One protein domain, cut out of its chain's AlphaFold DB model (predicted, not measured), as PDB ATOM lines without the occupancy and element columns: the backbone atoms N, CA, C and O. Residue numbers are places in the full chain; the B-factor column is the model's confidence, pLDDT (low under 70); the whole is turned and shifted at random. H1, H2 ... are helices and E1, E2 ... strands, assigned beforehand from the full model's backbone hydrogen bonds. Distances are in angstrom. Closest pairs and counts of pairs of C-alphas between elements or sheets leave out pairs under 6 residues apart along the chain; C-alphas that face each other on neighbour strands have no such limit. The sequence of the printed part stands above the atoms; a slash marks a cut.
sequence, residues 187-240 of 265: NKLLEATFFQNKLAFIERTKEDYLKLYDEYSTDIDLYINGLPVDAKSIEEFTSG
ATOM      1  N   ASN A 187     -25.235  34.024 -14.574       77.75
ATOM      2  CA  ASN A 187     -24.665  33.961 -15.924       77.75
ATOM      3  C   ASN A 187     -24.448  35.358 -16.524       77.75
ATOM      4  O   ASN A 187     -23.385  35.620 -17.075       77.75
ATOM      5  N   LYS A 188     -25.409  36.278 -16.356       74.12
ATOM      6  CA  LYS A 188     -25.265  37.667 -16.819       74.12
ATOM      7  C   LYS A 188     -24.190  38.436 -16.054       74.12
ATOM      8  O   LYS A 188     -23.558  39.305 -16.641       74.12
ATOM      9  N   LEU A 189     -23.993  38.144 -14.769       75.50
ATOM     10  CA  LEU A 189     -22.911  38.722 -13.968       75.50
ATOM     11  C   LEU A 189     -21.546  38.232 -14.461       75.50
ATOM     12  O   LEU A 189     -20.650  39.041 -14.671       75.50
ATOM     13  N   LEU A 190     -21.410  36.933 -14.740       72.56
ATOM     14  CA  LEU A 190     -20.192  36.378 -15.330       72.56
ATOM     15  C   LEU A 190     -19.914  37.003 -16.701       72.56
ATOM     16  O   LEU A 190     -18.830  37.537 -16.915       72.56
ATOM     17  N   GLU A 191     -20.901  37.036 -17.596       71.62
ATOM     18  CA  GLU A 191     -20.788  37.722 -18.890       71.62
ATOM     19  C   GLU A 191     -20.402  39.197 -18.722       71.62
ATOM     20  O   GLU A 191     -19.502  39.679 -19.405       71.62
ATOM     21  N   ALA A 192     -21.019  39.911 -17.779       68.50
ATOM     22  CA  ALA A 192     -20.704  41.307 -17.500       68.50
ATOM     23  C   ALA A 192     -19.241  41.519 -17.085       68.50
ATOM     24  O   ALA A 192     -18.636  42.491 -17.539       68.50
ATOM     25  N   THR A 193     -18.660  40.602 -16.301       66.69
ATOM     26  CA  THR A 193     -17.230  40.655 -15.941       66.69
ATOM     27  C   THR A 193     -16.307  40.380 -17.131       66.69
ATOM     28  O   THR A 193     -15.209  40.928 -17.186       66.69
ATOM     29  N   PHE A 194     -16.749  39.592 -18.120       66.94
ATOM     30  CA  PHE A 194     -15.968  39.315 -19.333       66.94
ATOM     31  C   PHE A 194     -16.087  40.420 -20.389       66.94
ATOM     32  O   PHE A 194     -15.119  40.704 -21.091       66.94
ATOM     33  N   PHE A 195     -17.257  41.052 -20.499       68.44
ATOM     34  CA  PHE A 195     -17.571  42.027 -21.548       68.44
ATOM     35  C   PHE A 195     -17.619  43.485 -21.058       68.44
ATOM     36  O   PHE A 195     -18.050  44.358 -21.806       68.44
ATOM     37  N   GLN A 196     -17.175  43.759 -19.824       65.94
ATOM     38  CA  GLN A 196     -17.151  45.097 -19.208       65.94
ATOM     39  C   GLN A 196     -18.508  45.815 -19.273       65.94
ATOM     40  O   GLN A 196     -18.618  46.967 -19.703       65.94
ATOM     41  N   ASN A 197     -19.575  45.131 -18.855       67.31
ATOM     42  CA  ASN A 197     -20.879  45.780 -18.781       67.31
ATOM     43  C   ASN A 197     -20.866  46.845 -17.673       67.31
ATOM     44  O   ASN A 197     -20.892  46.514 -16.493       67.31
ATOM     45  N   LYS A 198     -20.906  48.122 -18.071       65.69
ATOM     46  CA  LYS A 198     -20.902  49.292 -17.172       65.69
ATOM     47  C   LYS A 198     -22.087  49.362 -16.199       65.69
ATOM     48  O   LYS A 198     -22.094  50.217 -15.325       65.69
ATOM     49  N   LEU A 199     -23.100  48.511 -16.368       67.62
ATOM     50  CA  LEU A 199     -24.255  48.419 -15.471       67.62
ATOM     51  C   LEU A 199     -24.063  47.386 -14.349       67.62
ATOM     52  O   LEU A 199     -24.888  47.328 -13.439       67.62
ATOM     53  N   ALA A 200     -23.021  46.553 -14.421       72.19
ATOM     54  CA  ALA A 200     -22.664  45.615 -13.369       72.19
ATOM     55  C   ALA A 200     -21.537  46.212 -12.520       72.19
ATOM     56  O   ALA A 200     -20.418  46.390 -12.988       72.19
ATOM     57  N   PHE A 201     -21.830  46.492 -11.254       77.25
ATOM     58  CA  PHE A 201     -20.889  47.114 -10.313       77.25
ATOM     59  C   PHE A 201     -19.930  46.112  -9.656       77.25
ATOM     60  O   PHE A 201     -19.384  46.375  -8.586       77.25
ATOM     61  N   ILE A 202     -19.743  44.949 -10.273       78.62
ATOM     62  CA  ILE A 202     -18.975  43.839  -9.720       78.62
ATOM     63  C   ILE A 202     -17.801  43.464 -10.626       78.62
ATOM     64  O   ILE A 202     -17.891  43.535 -11.851       78.62
ATOM     65  N   GLU A 203     -16.729  42.982 -10.011       81.62
ATOM     66  CA  GLU A 203     -15.571  42.398 -10.671       81.62
ATOM     67  C   GLU A 203     -15.372  40.939 -10.271       81.62
ATOM     68  O   GLU A 203     -15.781  40.491  -9.197       81.62
ATOM     69  N   ARG A 204     -14.708  40.187 -11.153       79.69
ATOM     70  CA  ARG A 204     -14.216  38.848 -10.837       79.69
ATOM     71  C   ARG A 204     -12.814  38.969 -10.259       79.69
ATOM     72  O   ARG A 204     -11.922  39.528 -10.898       79.69
ATOM     73  N   THR A 205     -12.611  38.421  -9.068       79.50
ATOM     74  CA  THR A 205     -11.290  38.381  -8.441       79.50
ATOM     75  C   THR A 205     -10.413  37.302  -9.079       79.50
ATOM     76  O   THR A 205     -10.894  36.395  -9.760       79.50
ATOM     77  N   LYS A 206      -9.098  37.361  -8.831       81.88
ATOM     78  CA  LYS A 206      -8.147  36.326  -9.288       81.88
ATOM     79  C   LYS A 206      -8.415  34.940  -8.684       81.88
ATOM     80  O   LYS A 206      -7.887  33.952  -9.178       81.88
ATOM     81  N   GLU A 207      -9.197  34.892  -7.614       79.12
ATOM     82  CA  GLU A 207      -9.557  33.699  -6.846       79.12
ATOM     83  C   GLU A 207     -10.964  33.181  -7.214       79.12
ATOM     84  O   GLU A 207     -11.536  32.373  -6.487       79.12
ATOM     85  N   ASP A 208     -11.519  33.629  -8.348       75.88
ATOM     86  CA  ASP A 208     -12.768  33.137  -8.946       75.88
ATOM     87  C   ASP A 208     -14.058  33.364  -8.137       75.88
ATOM     88  O   ASP A 208     -15.050  32.659  -8.323       75.88
ATOM     89  N   TYR A 209     -14.102  34.415  -7.317       80.19
ATOM     90  CA  TYR A 209     -15.346  34.926  -6.727       80.19
ATOM     91  C   TYR A 209     -15.677  36.335  -7.218       80.19
ATOM     92  O   TYR A 209     -14.864  37.004  -7.863       80.19
ATOM     93  N   LEU A 210     -16.906  36.770  -6.943       82.00
ATOM     94  CA  LEU A 210     -17.382  38.097  -7.313       82.00
ATOM     95  C   LEU A 210     -17.173  39.053  -6.144       82.00
ATOM     96  O   LEU A 210     -17.509  38.733  -5.005       82.00
ATOM     97  N   LYS A 211     -16.652  40.234  -6.452       85.19
ATOM     98  CA  LYS A 211     -16.468  41.337  -5.514       85.19
ATOM     99  C   LYS A 211     -17.143  42.586  -6.072       85.19
ATOM    100  O   LYS A 211     -17.182  42.779  -7.282       85.19
ATOM    101  N   LEU A 212     -17.696  43.428  -5.203       84.25
ATOM    102  CA  LEU A 212     -18.167  44.751  -5.606       84.25
ATOM    103  C   LEU A 212     -16.977  45.700  -5.800       84.25
ATOM    104  O   LEU A 212     -16.085  45.716  -4.956       84.25
ATOM    105  N   TYR A 213     -16.979  46.524  -6.851       82.88
ATOM    106  CA  TYR A 213     -15.974  47.583  -6.953       82.88
ATOM    107  C   TYR A 213     -16.042  48.505  -5.730       82.88
ATOM    108  O   TYR A 213     -17.119  48.963  -5.338       82.88
ATOM    109  N   ASP A 214     -14.876  48.802  -5.153       80.50
ATOM    110  CA  ASP A 214     -14.770  49.559  -3.901       80.50
ATOM    111  C   ASP A 214     -15.441  50.943  -4.001       80.50
ATOM    112  O   ASP A 214     -16.047  51.410  -3.034       80.50
ATOM    113  N   GLU A 215     -15.410  51.552  -5.191       79.75
ATOM    114  CA  GLU A 215     -16.004  52.859  -5.503       79.75
ATOM    115  C   GLU A 215     -17.538  52.912  -5.398       79.75
ATOM    116  O   GLU A 215     -18.074  53.999  -5.223       79.75
ATOM    117  N   TYR A 216     -18.245  51.774  -5.442       78.88
ATOM    118  CA  TYR A 216     -19.713  51.738  -5.329       78.88
ATOM    119  C   TYR A 216     -20.212  51.218  -3.977       78.88
ATOM    120  O   TYR A 216     -21.417  51.176  -3.747       78.88
ATOM    121  N   SER A 217     -19.316  50.825  -3.067       76.12
ATOM    122  CA  SER A 217     -19.670  50.150  -1.805       76.12
ATOM    123  C   SER A 217     -20.557  50.964  -0.858       76.12
ATOM    124  O   SER A 217     -21.288  50.377  -0.061       76.12
ATOM    125  N   THR A 218     -20.522  52.293  -0.951       77.25
ATOM    126  CA  THR A 218     -21.332  53.200  -0.125       77.25
ATOM    127  C   THR A 218     -22.613  53.676  -0.798       77.25
ATOM    128  O   THR A 218     -23.478  54.227  -0.120       77.25
ATOM    129  N   ASP A 219     -22.735  53.477  -2.112       73.88
ATOM    130  CA  ASP A 219     -23.708  54.194  -2.945       73.88
ATOM    131  C   ASP A 219     -24.833  53.290  -3.463       73.88
ATOM    132  O   ASP A 219     -25.772  53.766  -4.106       73.88
ATOM    133  N   ILE A 220     -24.750  51.986  -3.190       76.25
ATOM    134  CA  ILE A 220     -25.708  50.993  -3.666       76.25
ATOM    135  C   ILE A 220     -26.221  50.123  -2.518       76.25
ATOM    136  O   ILE A 220     -25.465  49.674  -1.658       76.25
ATOM    137  N   ASP A 221     -27.516  49.824  -2.561       78.69
ATOM    138  CA  ASP A 221     -28.123  48.817  -1.699       78.69
ATOM    139  C   ASP A 221     -28.026  47.442  -2.371       78.69
ATOM    140  O   ASP A 221     -28.423  47.259  -3.527       78.69
ATOM    141  N   LEU A 222     -27.500  46.459  -1.643       77.00
ATOM    142  CA  LEU A 222     -27.242  45.117  -2.158       77.00
ATOM    143  C   LEU A 222     -28.246  44.105  -1.620       77.00
ATOM    144  O   LEU A 222     -28.548  44.083  -0.428       77.00
ATOM    145  N   TYR A 223     -28.709  43.214  -2.501       79.19
ATOM    146  CA  TYR A 223     -29.645  42.152  -2.147       79.19
ATOM    147  C   TYR A 223     -29.253  40.816  -2.788       79.19
ATOM    148  O   TYR A 223     -29.028  40.749  -3.996       79.19
ATOM    149  N   ILE A 224     -29.260  39.731  -2.007       74.00
ATOM    150  CA  ILE A 224     -29.158  38.350  -2.511       74.00
ATOM    151  C   ILE A 224     -30.492  37.659  -2.237       74.00
ATOM    152  O   ILE A 224     -30.939  37.590  -1.096       74.00
ATOM    153  N   ASN A 225     -31.158  37.166  -3.286       74.56
ATOM    154  CA  ASN A 225     -32.488  36.541  -3.191       74.56
ATOM    155  C   ASN A 225     -33.526  37.408  -2.442       74.56
ATOM    156  O   ASN A 225     -34.392  36.892  -1.740       74.56
ATOM    157  N   GLY A 226     -33.425  38.734  -2.580       69.62
ATOM    158  CA  GLY A 226     -34.321  39.700  -1.934       69.62
ATOM    159  C   GLY A 226     -33.981  40.040  -0.479       69.62
ATOM    160  O   GLY A 226     -34.684  40.850   0.119       69.62
ATOM    161  N   LEU A 227     -32.915  39.472   0.090       75.50
ATOM    162  CA  LEU A 227     -32.436  39.806   1.431       75.50
ATOM    163  C   LEU A 227     -31.319  40.851   1.354       75.50
ATOM    164  O   LEU A 227     -30.401  40.652   0.557       75.50
ATOM    165  N   PRO A 228     -31.375  41.938   2.150       82.06
ATOM    166  CA  PRO A 228     -30.320  42.943   2.175       82.06
ATOM    167  C   PRO A 228     -29.025  42.335   2.716       82.06
ATOM    168  O   PRO A 228     -29.051  41.606   3.710       82.06
ATOM    169  N   VAL A 229     -27.906  42.636   2.067       82.88
ATOM    170  CA  VAL A 229     -26.581  42.120   2.429       82.88
ATOM    171  C   VAL A 229     -25.530  43.222   2.360       82.88
ATOM    172  O   VAL A 229     -25.731  44.240   1.706       82.88
ATOM    173  N   ASP A 230     -24.395  43.014   3.022       84.44
ATOM    174  CA  ASP A 230     -23.213  43.853   2.834       84.44
ATOM    175  C   ASP A 230     -22.384  43.384   1.620       84.44
ATOM    176  O   ASP A 230     -22.561  42.279   1.097       84.44
ATOM    177  N   ALA A 231     -21.456  44.226   1.155       84.31
ATOM    178  CA  ALA A 231     -20.585  43.891   0.025       84.31
ATOM    179  C   ALA A 231     -19.763  42.615   0.280       84.31
ATOM    180  O   ALA A 231     -19.550  41.813  -0.628       84.31
ATOM    181  N   LYS A 232     -19.364  42.386   1.536       83.56
ATOM    182  CA  LYS A 232     -18.578  41.219   1.943       83.56
ATOM    183  C   LYS A 232     -19.356  39.907   1.799       83.56
ATOM    184  O   LYS A 232     -18.791  38.898   1.383       83.56
ATOM    185  N   SER A 233     -20.661  39.922   2.057       80.69
ATOM    186  CA  SER A 233     -21.532  38.759   1.866       80.69
ATOM    187  C   SER A 233     -21.570  38.279   0.411       80.69
ATOM    188  O   SER A 233     -21.780  37.091   0.174       80.69
ATOM    189  N   ILE A 234     -21.344  39.158  -0.578       79.38
ATOM    190  CA  ILE A 234     -21.251  38.762  -1.996       79.38
ATOM    191  C   ILE A 234     -20.026  37.869  -2.215       79.38
ATOM    192  O   ILE A 234     -20.135  36.805  -2.835       79.38
ATOM    193  N   GLU A 235     -18.879  38.272  -1.668       82.94
ATOM    194  CA  GLU A 235     -17.638  37.499  -1.748       82.94
ATOM    195  C   GLU A 235     -17.804  36.151  -1.041       82.94
ATOM    196  O   GLU A 235     -17.446  35.105  -1.580       82.94
ATOM    197  N   GLU A 236     -18.408  36.137   0.148       81.06
ATOM    198  CA  GLU A 236     -18.624  34.915   0.931       81.06
ATOM    199  C   GLU A 236     -19.637  33.955   0.280       81.06
ATOM    200  O   GLU A 236     -19.472  32.732   0.349       81.06
ATOM    201  N   PHE A 237     -20.662  34.485  -0.392       75.50
ATOM    202  CA  PHE A 237     -21.660  33.690  -1.109       75.50
ATOM    203  C   PHE A 237     -21.070  33.052  -2.368       75.50
ATOM    204  O   PHE A 237     -21.295  31.872  -2.635       75.50
ATOM    205  N   THR A 238     -20.277  33.812  -3.124       73.56
ATOM    206  CA  THR A 238     -19.721  33.363  -4.409       73.56
ATOM    207  C   THR A 238     -18.441  32.544  -4.267       73.56
ATOM    208  O   THR A 238     -18.218  31.640  -5.062       73.56
ATOM    209  N   SER A 239     -17.660  32.758  -3.203       71.94
ATOM    210  CA  SER A 239     -16.531  31.887  -2.832       71.94
ATOM    211  C   SER A 239     -16.961  30.543  -2.221       71.94
ATOM    212  O   SER A 239     -16.114  29.723  -1.871       71.94
ATOM    213  N   GLY A 240     -18.270  30.305  -2.054       63.34
ATOM    214  CA  GLY A 240     -18.814  29.073  -1.479       63.34
ATOM    215  C   GLY A 240     -18.683  28.963   0.044       63.34
ATOM    216  O   GLY A 240     -19.028  27.925   0.610       63.34
TER     217      GLY A 240
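What this domain is: This is residues 187 to 240 of the 265 residues of an uncharacterized protein of Spirosoma endophyticum (UniProt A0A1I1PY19). Two small two-strand hairpins, E1 with E2 and E3 with E4, sit apart; H2 packs on E2 and reaches E3 near its start, while H1 packs on E1. The 54 printed residues run H1, E1, E2, E3, E4, H2, a mixed class with both sheets antiparallel. The whole is compact, radius of gyration of the C-alphas 10.7 A, spanning 27 by 25 by 19 A.

How they stand to each other: Start at H1, residues 187 to 195, whose Thr 193 has its C-alpha 5.8 A from that of Glu 203 in E1, residues 202 to 204. The hairpin partner E2, residues 210 to 212, has N 211 2.9 A from O 203. In the hairpin E3, 222 to 224, and E4, 227 to 229, N 224 is 3.0 A from O 227. H2, residues 231 to 238, comes closest to E2 at C-alphas 235 and 211, 5.5 A. Every O i to N i+4 pair is within hydrogen-bond range in H1, 3 of 4 in H2.

Where its parts are: Find C-alpha 187 at (-24.665, 33.961, -15.924); H1 runs 12.1 A. H2 runs 11.5 A to C-alpha 238 at (-19.721, 33.363, -4.409).

The domain as a whole: The printed part has no cut and no long link. Look for pLDDT under 70 at residues 192 to 199, 226 and 240.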